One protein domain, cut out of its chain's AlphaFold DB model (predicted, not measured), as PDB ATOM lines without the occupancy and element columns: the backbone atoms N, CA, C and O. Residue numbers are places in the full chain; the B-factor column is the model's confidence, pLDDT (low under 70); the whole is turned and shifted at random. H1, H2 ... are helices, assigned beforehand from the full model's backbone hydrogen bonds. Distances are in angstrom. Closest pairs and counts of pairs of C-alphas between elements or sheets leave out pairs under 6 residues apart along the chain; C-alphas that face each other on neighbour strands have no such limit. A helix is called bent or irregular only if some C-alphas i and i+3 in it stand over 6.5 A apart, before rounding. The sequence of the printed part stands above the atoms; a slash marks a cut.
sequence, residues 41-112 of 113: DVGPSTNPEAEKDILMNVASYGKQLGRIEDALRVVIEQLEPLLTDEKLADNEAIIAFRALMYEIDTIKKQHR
ATOM      1  N   ASP A  41     -67.265 -41.463  35.245       43.69
ATOM      2  CA  ASP A  41     -68.239 -42.393  35.807       43.69
ATOM      3  C   ASP A  41     -67.880 -42.572  37.281       43.69
ATOM      4  O   ASP A  41     -66.866 -43.178  37.639       43.69
ATOM      5  N   VAL A  42     -68.704 -41.976  38.139       49.59
ATOM      6  CA  VAL A  42     -68.627 -42.128  39.586       49.59
ATOM      7  C   VAL A  42     -69.038 -43.573  39.887       49.59
ATOM      8  O   VAL A  42     -70.214 -43.877  40.083       49.59
ATOM      9  N   GLY A  43     -68.067 -44.496  39.864       44.56
ATOM     10  CA  GLY A  43     -68.192 -45.824  40.484       44.56
ATOM     11  C   GLY A  43     -68.621 -45.683  41.953       44.56
ATOM     12  O   GLY A  43     -68.608 -44.564  42.450       44.56
ATOM     13  N   PRO A  44     -69.022 -46.763  42.655       42.84
ATOM     14  CA  PRO A  44     -69.921 -46.718  43.815       42.84
ATOM     15  C   PRO A  44     -69.322 -45.953  45.006       42.84
ATOM     16  O   PRO A  44     -68.836 -46.526  45.977       42.84
ATOM     17  N   SER A  45     -69.369 -44.632  44.914       46.09
ATOM     18  CA  SER A  45     -69.112 -43.683  45.972       46.09
ATOM     19  C   SER A  45     -70.334 -43.736  46.870       46.09
ATOM     20  O   SER A  45     -71.471 -43.724  46.398       46.09
ATOM     21  N   THR A  46     -70.124 -43.849  48.177       54.69
ATOM     22  CA  THR A  46     -71.227 -43.923  49.146       54.69
ATOM     23  C   THR A  46     -72.057 -42.628  49.153       54.69
ATOM     24  O   THR A  46     -73.165 -42.624  49.682       54.69
ATOM     25  N   ASN A  47     -71.534 -41.544  48.555       57.22
ATOM     26  CA  ASN A  47     -72.227 -40.277  48.318       57.22
ATOM     27  C   ASN A  47     -71.611 -39.519  47.107       57.22
ATOM     28  O   ASN A  47     -70.731 -38.669  47.290       57.22
ATOM     29  N   PRO A  48     -72.052 -39.822  45.872       62.38
ATOM     30  CA  PRO A  48     -71.573 -39.187  44.641       62.38
ATOM     31  C   PRO A  48     -71.799 -37.671  44.603       62.38
ATOM     32  O   PRO A  48     -70.986 -36.941  44.028       62.38
ATOM     33  N   GLU A  49     -72.882 -37.178  45.215       58.78
ATOM     34  CA  GLU A  49     -73.140 -35.742  45.301       58.78
ATOM     35  C   GLU A  49     -72.064 -35.028  46.117       58.78
ATOM     36  O   GLU A  49     -71.573 -33.991  45.679       58.78
ATOM     37  N   ALA A  50     -71.642 -35.595  47.252       62.81
ATOM     38  CA  ALA A  50     -70.579 -35.016  48.072       62.81
ATOM     39  C   ALA A  50     -69.228 -34.990  47.340       62.81
ATOM     40  O   ALA A  50     -68.510 -33.995  47.410       62.81
ATOM     41  N   GLU A  51     -68.884 -36.051  46.608       60.88
ATOM     42  CA  GLU A  51     -67.638 -36.104  45.837       60.88
ATOM     43  C   GLU A  51     -67.629 -35.060  44.714       60.88
ATOM     44  O   GLU A  51     -66.666 -34.305  44.566       60.88
ATOM     45  N   LYS A  52     -68.743 -34.924  43.988       62.69
ATOM     46  CA  LYS A  52     -68.921 -33.864  42.992       62.69
ATOM     47  C   LYS A  52     -68.812 -32.472  43.617       62.69
ATOM     48  O   LYS A  52     -68.143 -31.609  43.053       62.69
ATOM     49  N   ASP A  53     -69.436 -32.258  44.771       61.56
ATOM     50  CA  ASP A  53     -69.438 -30.966  45.455       61.56
ATOM     51  C   ASP A  53     -68.037 -30.588  45.964       61.56
ATOM     52  O   ASP A  53     -67.601 -29.449  45.812       61.56
ATOM     53  N   ILE A  54     -67.259 -31.556  46.457       65.44
ATOM     54  CA  ILE A  54     -65.850 -31.360  46.834       65.44
ATOM     55  C   ILE A  54     -65.006 -30.957  45.617       65.44
ATOM     56  O   ILE A  54     -64.211 -30.013  45.693       65.44
ATOM     57  N   LEU A  55     -65.185 -31.643  44.486       63.59
ATOM     58  CA  LEU A  55     -64.438 -31.357  43.260       63.59
ATOM     59  C   LEU A  55     -64.810 -30.010  42.639       63.59
ATOM     60  O   LEU A  55     -63.934 -29.333  42.095       63.59
ATOM     61  N   MET A  56     -66.078 -29.610  42.740       59.53
ATOM     62  CA  MET A  56     -66.572 -28.340  42.211       59.53
ATOM     63  C   MET A  56     -66.274 -27.150  43.136       59.53
ATOM     64  O   MET A  56     -65.885 -26.094  42.640       59.53
ATOM     65  N   ASN A  57     -66.401 -27.313  44.458       55.44
ATOM     66  CA  ASN A  57     -66.413 -26.190  45.405       55.44
ATOM     67  C   ASN A  57     -65.159 -26.080  46.284       55.44
ATOM     68  O   ASN A  57     -64.830 -24.985  46.741       55.44
ATOM     69  N   VAL A  58     -64.442 -27.179  46.550       65.56
ATOM     70  CA  VAL A  58     -63.336 -27.184  47.528       65.56
ATOM     71  C   VAL A  58     -61.979 -27.109  46.830       65.56
ATOM     72  O   VAL A  58     -61.184 -26.183  47.063       65.56
ATOM     73  N   ALA A  59     -61.682 -28.073  45.960       59.34
ATOM     74  CA  ALA A  59     -60.419 -28.105  45.234       59.34
ATOM     75  C   ALA A  59     -60.445 -29.091  44.066       59.34
ATOM     76  O   ALA A  59     -60.707 -30.278  44.259       59.34
ATOM     77  N   SER A  60     -60.028 -28.622  42.888       75.69
ATOM     78  CA  SER A  60     -59.676 -29.512  41.781       75.69
ATOM     79  C   SER A  60     -58.548 -30.466  42.186       75.69
ATOM     80  O   SER A  60     -57.716 -30.135  43.038       75.69
ATOM     81  N   TYR A  61     -58.460 -31.627  41.535       69.44
ATOM     82  CA  TYR A  61     -57.378 -32.586  41.786       69.44
ATOM     83  C   TYR A  61     -55.979 -31.973  41.621       69.44
ATOM     84  O   TYR A  61     -55.092 -32.256  42.418       69.44
ATOM     85  N   GLY A  62     -55.789 -31.049  40.671       73.25
ATOM     86  CA  GLY A  62     -54.526 -30.314  40.531       73.25
ATOM     87  C   GLY A  62     -54.192 -29.443  41.749       73.25
ATOM     88  O   GLY A  62     -53.035 -29.364  42.157       73.25
ATOM     89  N   LYS A  63     -55.201 -28.833  42.386       77.00
ATOM     90  CA  LYS A  63     -55.026 -28.076  43.636       77.00
ATOM     91  C   LYS A  63     -54.721 -29.004  44.815       77.00
ATOM     92  O   LYS A  63     -53.895 -28.646  45.646       77.00
ATOM     93  N   GLN A  64     -55.346 -30.179  44.881       77.00
ATOM     94  CA  GLN A  64     -55.062 -31.174  45.923       77.00
ATOM     95  C   GLN A  64     -53.632 -31.720  45.803       77.00
ATOM     96  O   GLN A  64     -52.886 -31.692  46.779       77.00
ATOM     97  N   LEU A  65     -53.215 -32.117  44.596       78.94
ATOM     98  CA  LEU A  65     -51.849 -32.572  44.325       78.94
ATOM     99  C   LEU A  65     -50.814 -31.487  44.621       78.94
ATOM    100  O   LEU A  65     -49.808 -31.784  45.253       78.94
ATOM    101  N   GLY A  66     -51.092 -30.228  44.270       84.50
ATOM    102  CA  GLY A  66     -50.219 -29.109  44.631       84.50
ATOM    103  C   GLY A  66     -50.041 -28.943  46.146       84.50
ATOM    104  O   GLY A  66     -48.957 -28.608  46.600       84.50
ATOM    105  N   ARG A  67     -51.069 -29.232  46.957       88.00
ATOM    106  CA  ARG A  67     -50.939 -29.197  48.425       88.00
ATOM    107  C   ARG A  67     -50.126 -30.357  48.983       88.00
ATOM    108  O   ARG A  67     -49.383 -30.161  49.941       88.00
ATOM    109  N   ILE A  68     -50.266 -31.542  48.397       88.62
ATOM    110  CA  ILE A  68     -49.460 -32.708  48.773       88.62
ATOM    111  C   ILE A  68     -47.993 -32.469  48.398       88.62
ATOM    112  O   ILE A  68     -47.111 -32.722  49.212       88.62
ATOM    113  N   GLU A  69     -47.747 -31.924  47.206       88.88
ATOM    114  CA  GLU A  69     -46.433 -31.474  46.745       88.88
ATOM    115  C   GLU A  69     -45.793 -30.503  47.749       88.88
ATOM    116  O   GLU A  69     -44.681 -30.757  48.217       88.88
ATOM    117  N   ASP A  70     -46.503 -29.423  48.104       89.44
ATOM    118  CA  ASP A  70     -46.028 -28.407  49.050       89.44
ATOM    119  C   ASP A  70     -45.642 -29.042  50.398       89.44
ATOM    120  O   ASP A  70     -44.567 -28.777  50.939       89.44
ATOM    121  N   ALA A  71     -46.507 -29.905  50.939       94.94
ATOM    122  CA  ALA A  71     -46.281 -30.554  52.227       94.94
ATOM    123  C   ALA A  71     -45.092 -31.523  52.185       94.94
ATOM    124  O   ALA A  71     -44.247 -31.506  53.081       94.94
ATOM    125  N   LEU A  72     -45.000 -32.347  51.139       93.31
ATOM    126  CA  LEU A  72     -43.926 -33.325  51.000       93.31
ATOM    127  C   LEU A  72     -42.566 -32.644  50.808       93.31
ATOM    128  O   LEU A  72     -41.577 -33.105  51.370       93.31
ATOM    129  N   ARG A  73     -42.518 -31.513  50.093       92.81
ATOM    130  CA  ARG A  73     -41.301 -30.701  49.947       92.81
ATOM    131  C   ARG A  73     -40.755 -30.263  51.307       92.81
ATOM    132  O   ARG A  73     -39.580 -30.490  51.584       92.81
ATOM    133  N   VAL A  74     -41.623 -29.736  52.174       95.50
ATOM    134  CA  VAL A  74     -41.250 -29.345  53.544       95.50
ATOM    135  C   VAL A  74     -40.758 -30.552  54.342       95.50
ATOM    136  O   VAL A  74     -39.728 -30.466  55.001       95.50
ATOM    137  N   VAL A  75     -41.452 -31.691  54.269       94.81
ATOM    138  CA  VAL A  75     -41.044 -32.909  54.988       94.81
ATOM    139  C   VAL A  75     -39.656 -33.378  54.550       94.81
ATOM    140  O   VAL A  75     -38.825 -33.664  55.408       94.81
ATOM    141  N   ILE A  76     -39.383 -33.422  53.243       92.62
ATOM    142  CA  ILE A  76     -38.072 -33.819  52.713       92.62
ATOM    143  C   ILE A  76     -36.988 -32.854  53.211       92.62
ATOM    144  O   ILE A  76     -35.961 -33.305  53.708       92.62
ATOM    145  N   GLU A  77     -37.223 -31.541  53.134       91.94
ATOM    146  CA  GLU A  77     -36.265 -30.521  53.586       91.94
ATOM    147  C   GLU A  77     -35.967 -30.596  55.090       91.94
ATOM    148  O   GLU A  77     -34.837 -30.342  55.503       91.94
ATOM    149  N   GLN A  78     -36.957 -30.950  55.915       93.31
ATOM    150  CA  GLN A  78     -36.765 -31.130  57.356       93.31
ATOM    151  C   GLN A  78     -36.094 -32.464  57.704       93.31
ATOM    152  O   GLN A  78     -35.365 -32.533  58.692       93.31
ATOM    153  N   LEU A  79     -36.336 -33.517  56.920       92.12
ATOM    154  CA  LEU A  79     -35.796 -34.853  57.176       92.12
ATOM    155  C   LEU A  79     -34.341 -34.991  56.715       92.12
ATOM    156  O   LEU A  79     -33.548 -35.622  57.403       92.12
ATOM    157  N   GLU A  80     -33.982 -34.385  55.584       90.31
ATOM    158  CA  GLU A  80     -32.645 -34.461  54.983       90.31
ATOM    159  C   GLU A  80     -31.478 -34.159  55.950       90.31
ATOM    160  O   GLU A  80     -30.540 -34.953  55.977       90.31
ATOM    161  N   PRO A  81     -31.508 -33.110  56.800       91.00
ATOM    162  CA  PRO A  81     -30.439 -32.869  57.775       91.00
ATOM    163  C   PRO A  81     -30.429 -33.844  58.964       91.00
ATOM    164  O   PRO A  81     -29.451 -33.872  59.709       91.00
ATOM    165  N   LEU A  82     -31.506 -34.607  59.185       91.00
ATOM    166  CA  LEU A  82     -31.614 -35.572  60.286       91.00
ATOM    167  C   LEU A  82     -31.065 -36.951  59.913       91.00
ATOM    168  O   LEU A  82     -30.820 -37.766  60.801       91.00
ATOM    169  N   LEU A  83     -30.886 -37.227  58.620       88.69
ATOM    170  CA  LEU A  83     -30.326 -38.490  58.162       88.69
ATOM    171  C   LEU A  83     -28.797 -38.435  58.192       88.69
ATOM    172  O   LEU A  83     -28.173 -37.573  57.576       88.69
ATOM    173  N   THR A  84     -28.192 -39.375  58.915       81.56
ATOM    174  CA  THR A  84     -26.733 -39.471  59.070       81.56
ATOM    175  C   THR A  84     -26.082 -40.397  58.050       81.56
ATOM    176  O   THR A  84     -24.974 -40.111  57.599       81.56
ATOM    177  N   ASP A  85     -26.770 -41.476  57.670       81.50
ATOM    178  CA  ASP A  85     -26.178 -42.569  56.888       81.50
ATOM    179  C   ASP A  85     -26.647 -42.597  55.424       81.50
ATOM    180  O   ASP A  85     -25.913 -43.053  54.550       81.50
ATOM    181  N   GLU A  86     -27.843 -42.078  55.136       81.62
ATOM    182  CA  GLU A  86     -28.432 -42.047  53.795       81.62
ATOM    183  C   GLU A  86     -28.889 -40.628  53.457       81.62
ATOM    184  O   GLU A  86     -29.719 -40.046  54.152       81.62
ATOM    185  N   LYS A  87     -28.364 -40.054  52.375       86.81
ATOM    186  CA  LYS A  87     -28.797 -38.733  51.916       86.81
ATOM    187  C   LYS A  87     -30.014 -38.889  51.019       86.81
ATOM    188  O   LYS A  87     -29.937 -39.554  49.990       86.81
ATOM    189  N   LEU A  88     -31.107 -38.195  51.346       87.38
ATOM    190  CA  LEU A  88     -32.282 -38.142  50.465       87.38
ATOM    191  C   LEU A  88     -31.923 -37.620  49.068       87.38
ATOM    192  O   LEU A  88     -32.526 -38.060  48.094       87.38
ATOM    193  N   ALA A  89     -30.926 -36.735  48.960       85.44
ATOM    194  CA  ALA A  89     -30.379 -36.268  47.689       85.44
ATOM    195  C   ALA A  89     -29.878 -37.381  46.753       85.44
ATOM    196  O   ALA A  89     -29.906 -37.175  45.544       85.44
ATOM    197  N   ASP A  90     -29.445 -38.530  47.279       88.69
ATOM    198  CA  ASP A  90     -28.908 -39.639  46.478       88.69
ATOM    199  C   ASP A  90     -30.003 -40.654  46.088       88.69
ATOM    200  O   ASP A  90     -29.776 -41.545  45.270       88.69
ATOM    201  N   ASN A  91     -31.212 -40.521  46.644       91.69
ATOM    202  CA  ASN A  91     -32.326 -41.419  46.367       91.69
ATOM    203  C   ASN A  91     -33.013 -41.061  45.036       91.69
ATOM    204  O   ASN A  91     -33.552 -39.963  44.873       91.69
ATOM    205  N   GLU A  92     -33.067 -42.011  44.097       90.19
ATOM    206  CA  GLU A  92     -33.618 -41.796  42.749       90.19
ATOM    207  C   GLU A  92     -35.063 -41.273  42.747       90.19
ATOM    208  O   GLU A  92     -35.410 -40.412  41.935       90.19
ATOM    209  N   ALA A  93     -35.907 -41.738  43.675       88.69
ATOM    210  CA  ALA A  93     -37.297 -41.292  43.758       88.69
ATOM    211  C   ALA A  93     -37.397 -39.832  44.224       88.69
ATOM    212  O   ALA A  93     -38.212 -39.070  43.701       88.69
ATOM    213  N   ILE A  94     -36.543 -39.420  45.166       92.31
ATOM    214  CA  ILE A  94     -36.477 -38.033  45.642       92.31
ATOM    215  C   ILE A  94     -35.922 -37.114  44.552       92.31
ATOM    216  O   ILE A  94     -36.462 -36.027  44.341       92.31
ATOM    217  N   ILE A  95     -34.897 -37.557  43.818       90.81
ATOM    218  CA  ILE A  95     -34.349 -36.819  42.672       90.81
ATOM    219  C   ILE A  95     -35.442 -36.596  41.618       90.81
ATOM    220  O   ILE A  95     -35.678 -35.458  41.205       90.81
ATOM    221  N   ALA A  96     -36.151 -37.658  41.223       91.19
ATOM    222  CA  ALA A  96     -37.226 -37.579  40.237       91.19
ATOM    223  C   ALA A  96     -38.374 -36.670  40.705       91.19
ATOM    224  O   ALA A  96     -38.872 -35.849  39.934       91.19
ATOM    225  N   PHE A  97     -38.757 -36.763  41.982       91.56
ATOM    226  CA  PHE A  97     -39.770 -35.895  42.579       91.56
ATOM    227  C   PHE A  97     -39.354 -34.417  42.531       91.56
ATOM    228  O   PHE A  97     -40.121 -33.573  42.069       91.56
ATOM    229  N   ARG A  98     -38.118 -34.089  42.935       92.31
ATOM    230  CA  ARG A  98     -37.594 -32.712  42.891       92.31
ATOM    231  C   ARG A  98     -37.540 -32.158  41.459       92.31
ATOM    232  O   ARG A  98     -37.867 -30.988  41.259       92.31
ATOM    233  N   ALA A  99     -37.176 -32.983  40.475       91.69
ATOM    234  CA  ALA A  99     -37.174 -32.593  39.065       91.69
ATOM    235  C   ALA A  99     -38.590 -32.271  38.554       91.69
ATOM    236  O   ALA A  99     -38.813 -31.199  37.990       91.69
ATOM    237  N   LEU A 100     -39.563 -33.142  38.838       87.44
ATOM    238  CA  LEU A 100     -40.967 -32.927  38.473       87.44
ATOM    239  C   LEU A 100     -41.518 -31.626  39.076       87.44
ATOM    240  O   LEU A 100     -42.163 -30.832  38.392       87.44
ATOM    241  N   MET A 101     -41.233 -31.378  40.354       89.19
ATOM    242  CA  MET A 101     -41.613 -30.149  41.062       89.19
ATOM    243  C   MET A 101     -41.058 -28.896  40.381       89.19
ATOM    244  O   MET A 101     -41.774 -27.906  40.209       89.19
ATOM    245  N   TYR A 102     -39.799 -28.940  39.944       90.75
ATOM    246  CA  TYR A 102     -39.171 -27.831  39.233       90.75
ATOM    247  C   TYR A 102     -39.846 -27.535  37.881       90.75
ATOM    248  O   TYR A 102     -40.075 -26.368  37.539       90.75
ATOM    249  N   GLU A 103     -40.206 -28.570  37.121       89.94
ATOM    250  CA  GLU A 103     -40.939 -28.422  35.857       89.94
ATOM    251  C   GLU A 103     -42.325 -27.804  36.077       89.94
ATOM    252  O   GLU A 103     -42.694 -26.831  35.409       89.94
ATOM    253  N   ILE A 104     -43.065 -28.308  37.068       85.88
ATOM    254  CA  ILE A 104     -44.382 -27.783  37.438       85.88
ATOM    255  C   ILE A 104     -44.284 -26.308  37.843       85.88
ATOM    256  O   ILE A 104     -45.071 -25.485  37.366       85.88
ATOM    257  N   ASP A 105     -43.312 -25.940  38.682       88.38
ATOM    258  CA  ASP A 105     -43.110 -24.554  39.110       88.38
ATOM    259  C   ASP A 105     -42.737 -23.639  37.936       88.38
ATOM    260  O   ASP A 105     -43.183 -22.488  37.877       88.38
ATOM    261  N   THR A 106     -41.975 -24.146  36.966       90.81
ATOM    262  CA  THR A 106     -41.635 -23.420  35.737       90.81
ATOM    263  C   THR A 106     -42.885 -23.119  34.910       90.81
ATOM    264  O   THR A 106     -43.117 -21.962  34.546       90.81
ATOM    265  N   ILE A 107     -43.742 -24.118  34.685       87.88
ATOM    266  CA  ILE A 107     -45.004 -23.947  33.949       87.88
ATOM    267  C   ILE A 107     -45.945 -22.997  34.702       87.88
ATOM    268  O   ILE A 107     -46.493 -22.067  34.100       87.88
ATOM    269  N   LYS A 108     -46.096 -23.169  36.024       84.31
ATOM    270  CA  LYS A 108     -46.921 -22.289  36.872       84.31
ATOM    271  C   LYS A 108     -46.450 -20.834  36.782       84.31
ATOM    272  O   LYS A 108     -47.288 -19.943  36.686       84.31
ATOM    273  N   LYS A 109     -45.136 -20.574  36.797       89.00
ATOM    274  CA  LYS A 109     -44.567 -19.218  36.658       89.00
ATOM    275  C   LYS A 109     -44.866 -18.601  35.292       89.00
ATOM    276  O   LYS A 109     -45.208 -17.426  35.234       89.00
ATOM    277  N   GLN A 110     -44.785 -19.380  34.215       87.50
ATOM    278  CA  GLN A 110     -45.072 -18.903  32.856       87.50
ATOM    279  C   GLN A 110     -46.536 -18.472  32.665       87.50
ATOM    280  O   GLN A 110     -46.801 -17.529  31.921       87.50
ATOM    281  N   HIS A 111     -47.471 -19.138  33.349       83.06
ATOM    282  CA  HIS A 111     -48.912 -18.883  33.238       83.06
ATOM    283  C   HIS A 111     -49.446 -17.870  34.259       83.06
ATOM    284  O   HIS A 111     -50.603 -17.476  34.171       83.06
ATOM    285  N   ARG A 112     -48.626 -17.422  35.218       70.50
ATOM    286  CA  ARG A 112     -49.012 -16.453  36.258       70.50
ATOM    287  C   ARG A 112     -48.930 -14.990  35.769       70.50
ATOM    288  O   ARG A 112     -48.501 -14.129  36.536       70.50
TER     289      ARG A 112
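This is residues 41 to 112 of the 113 residues of an uncharacterized protein of Agrobacterium vitis (UniProt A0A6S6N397). A long helix, H2, is crossed steeply and loosely by a second long helix, H3, which folds back after a loop beyond the end of H2, while a small helix, H1, sits off the other end of H2 at a steep angle. The middle is open, with few contacts between the helices; residues 43 to 50 stick out at one end, and residues 105 to 112, of which 105 to 111 belong to H3, stick out away from H2. The printed part has 72 residues with three named helices, in the order H1, H2, H3, and no named strand; the class is all helix. The whole is only just extended, close to loose, with a radius of gyration of the C-alphas of 16.9 A, and the C-alphas span 48 by 33 by 19 A.

H2, the longest helix, runs over residues 61 to 82, 31.9 A from first to last C-alpha, and begins at C-alpha 61 at (-57.378, -32.586, 41.786). It is irregular, but only just: C-alphas 78 and 81 are 6.6 A apart. H3, residues 92 to 111, is 29.1 A long and ends at C-alpha 111 at (-48.912, -18.883, 33.238). H1, residues 48 to 58, is 14.8 A long and begins at C-alpha 48 at (-71.573, -39.187, 44.641). H1 is neither bent nor irregular, but only just: C-alphas 55 and 58 are 6.1 A apart.

H2 and H3 are close but not clearly touching; their closest C-alphas, those of Glu 69 and Met 101, are 7.6 A apart. Their lines stand at a steep tilt of 48 degrees, and they run opposite ways. H1 and H2 are also close but not clearly touching, with the closest C-alphas, those of Leu 55 and Tyr 61, 7.3 A apart. Their steep tilt of 69 degrees is only just short of about perpendicular, and they run the same way. H1 and H3 are apart. Every O i to N i+4 pair is within hydrogen-bond range in H1 and H3, and 16 of 18 are in H2.

The two C-alphas farthest apart, those of Glu 49 and Asp 85, are 48.8 A apart. The printed part, residues 41 to 112, has no cut. The link from H1 to H2 is tight, with 2 residues, and the link from H2 to H3 is short, with 9. Residues 81 to 86 stand free, of which 81 and 82 belong to H2. The mean pLDDT of the printed part is 79.3; residues 41 to 59 and residue 61 are under 70.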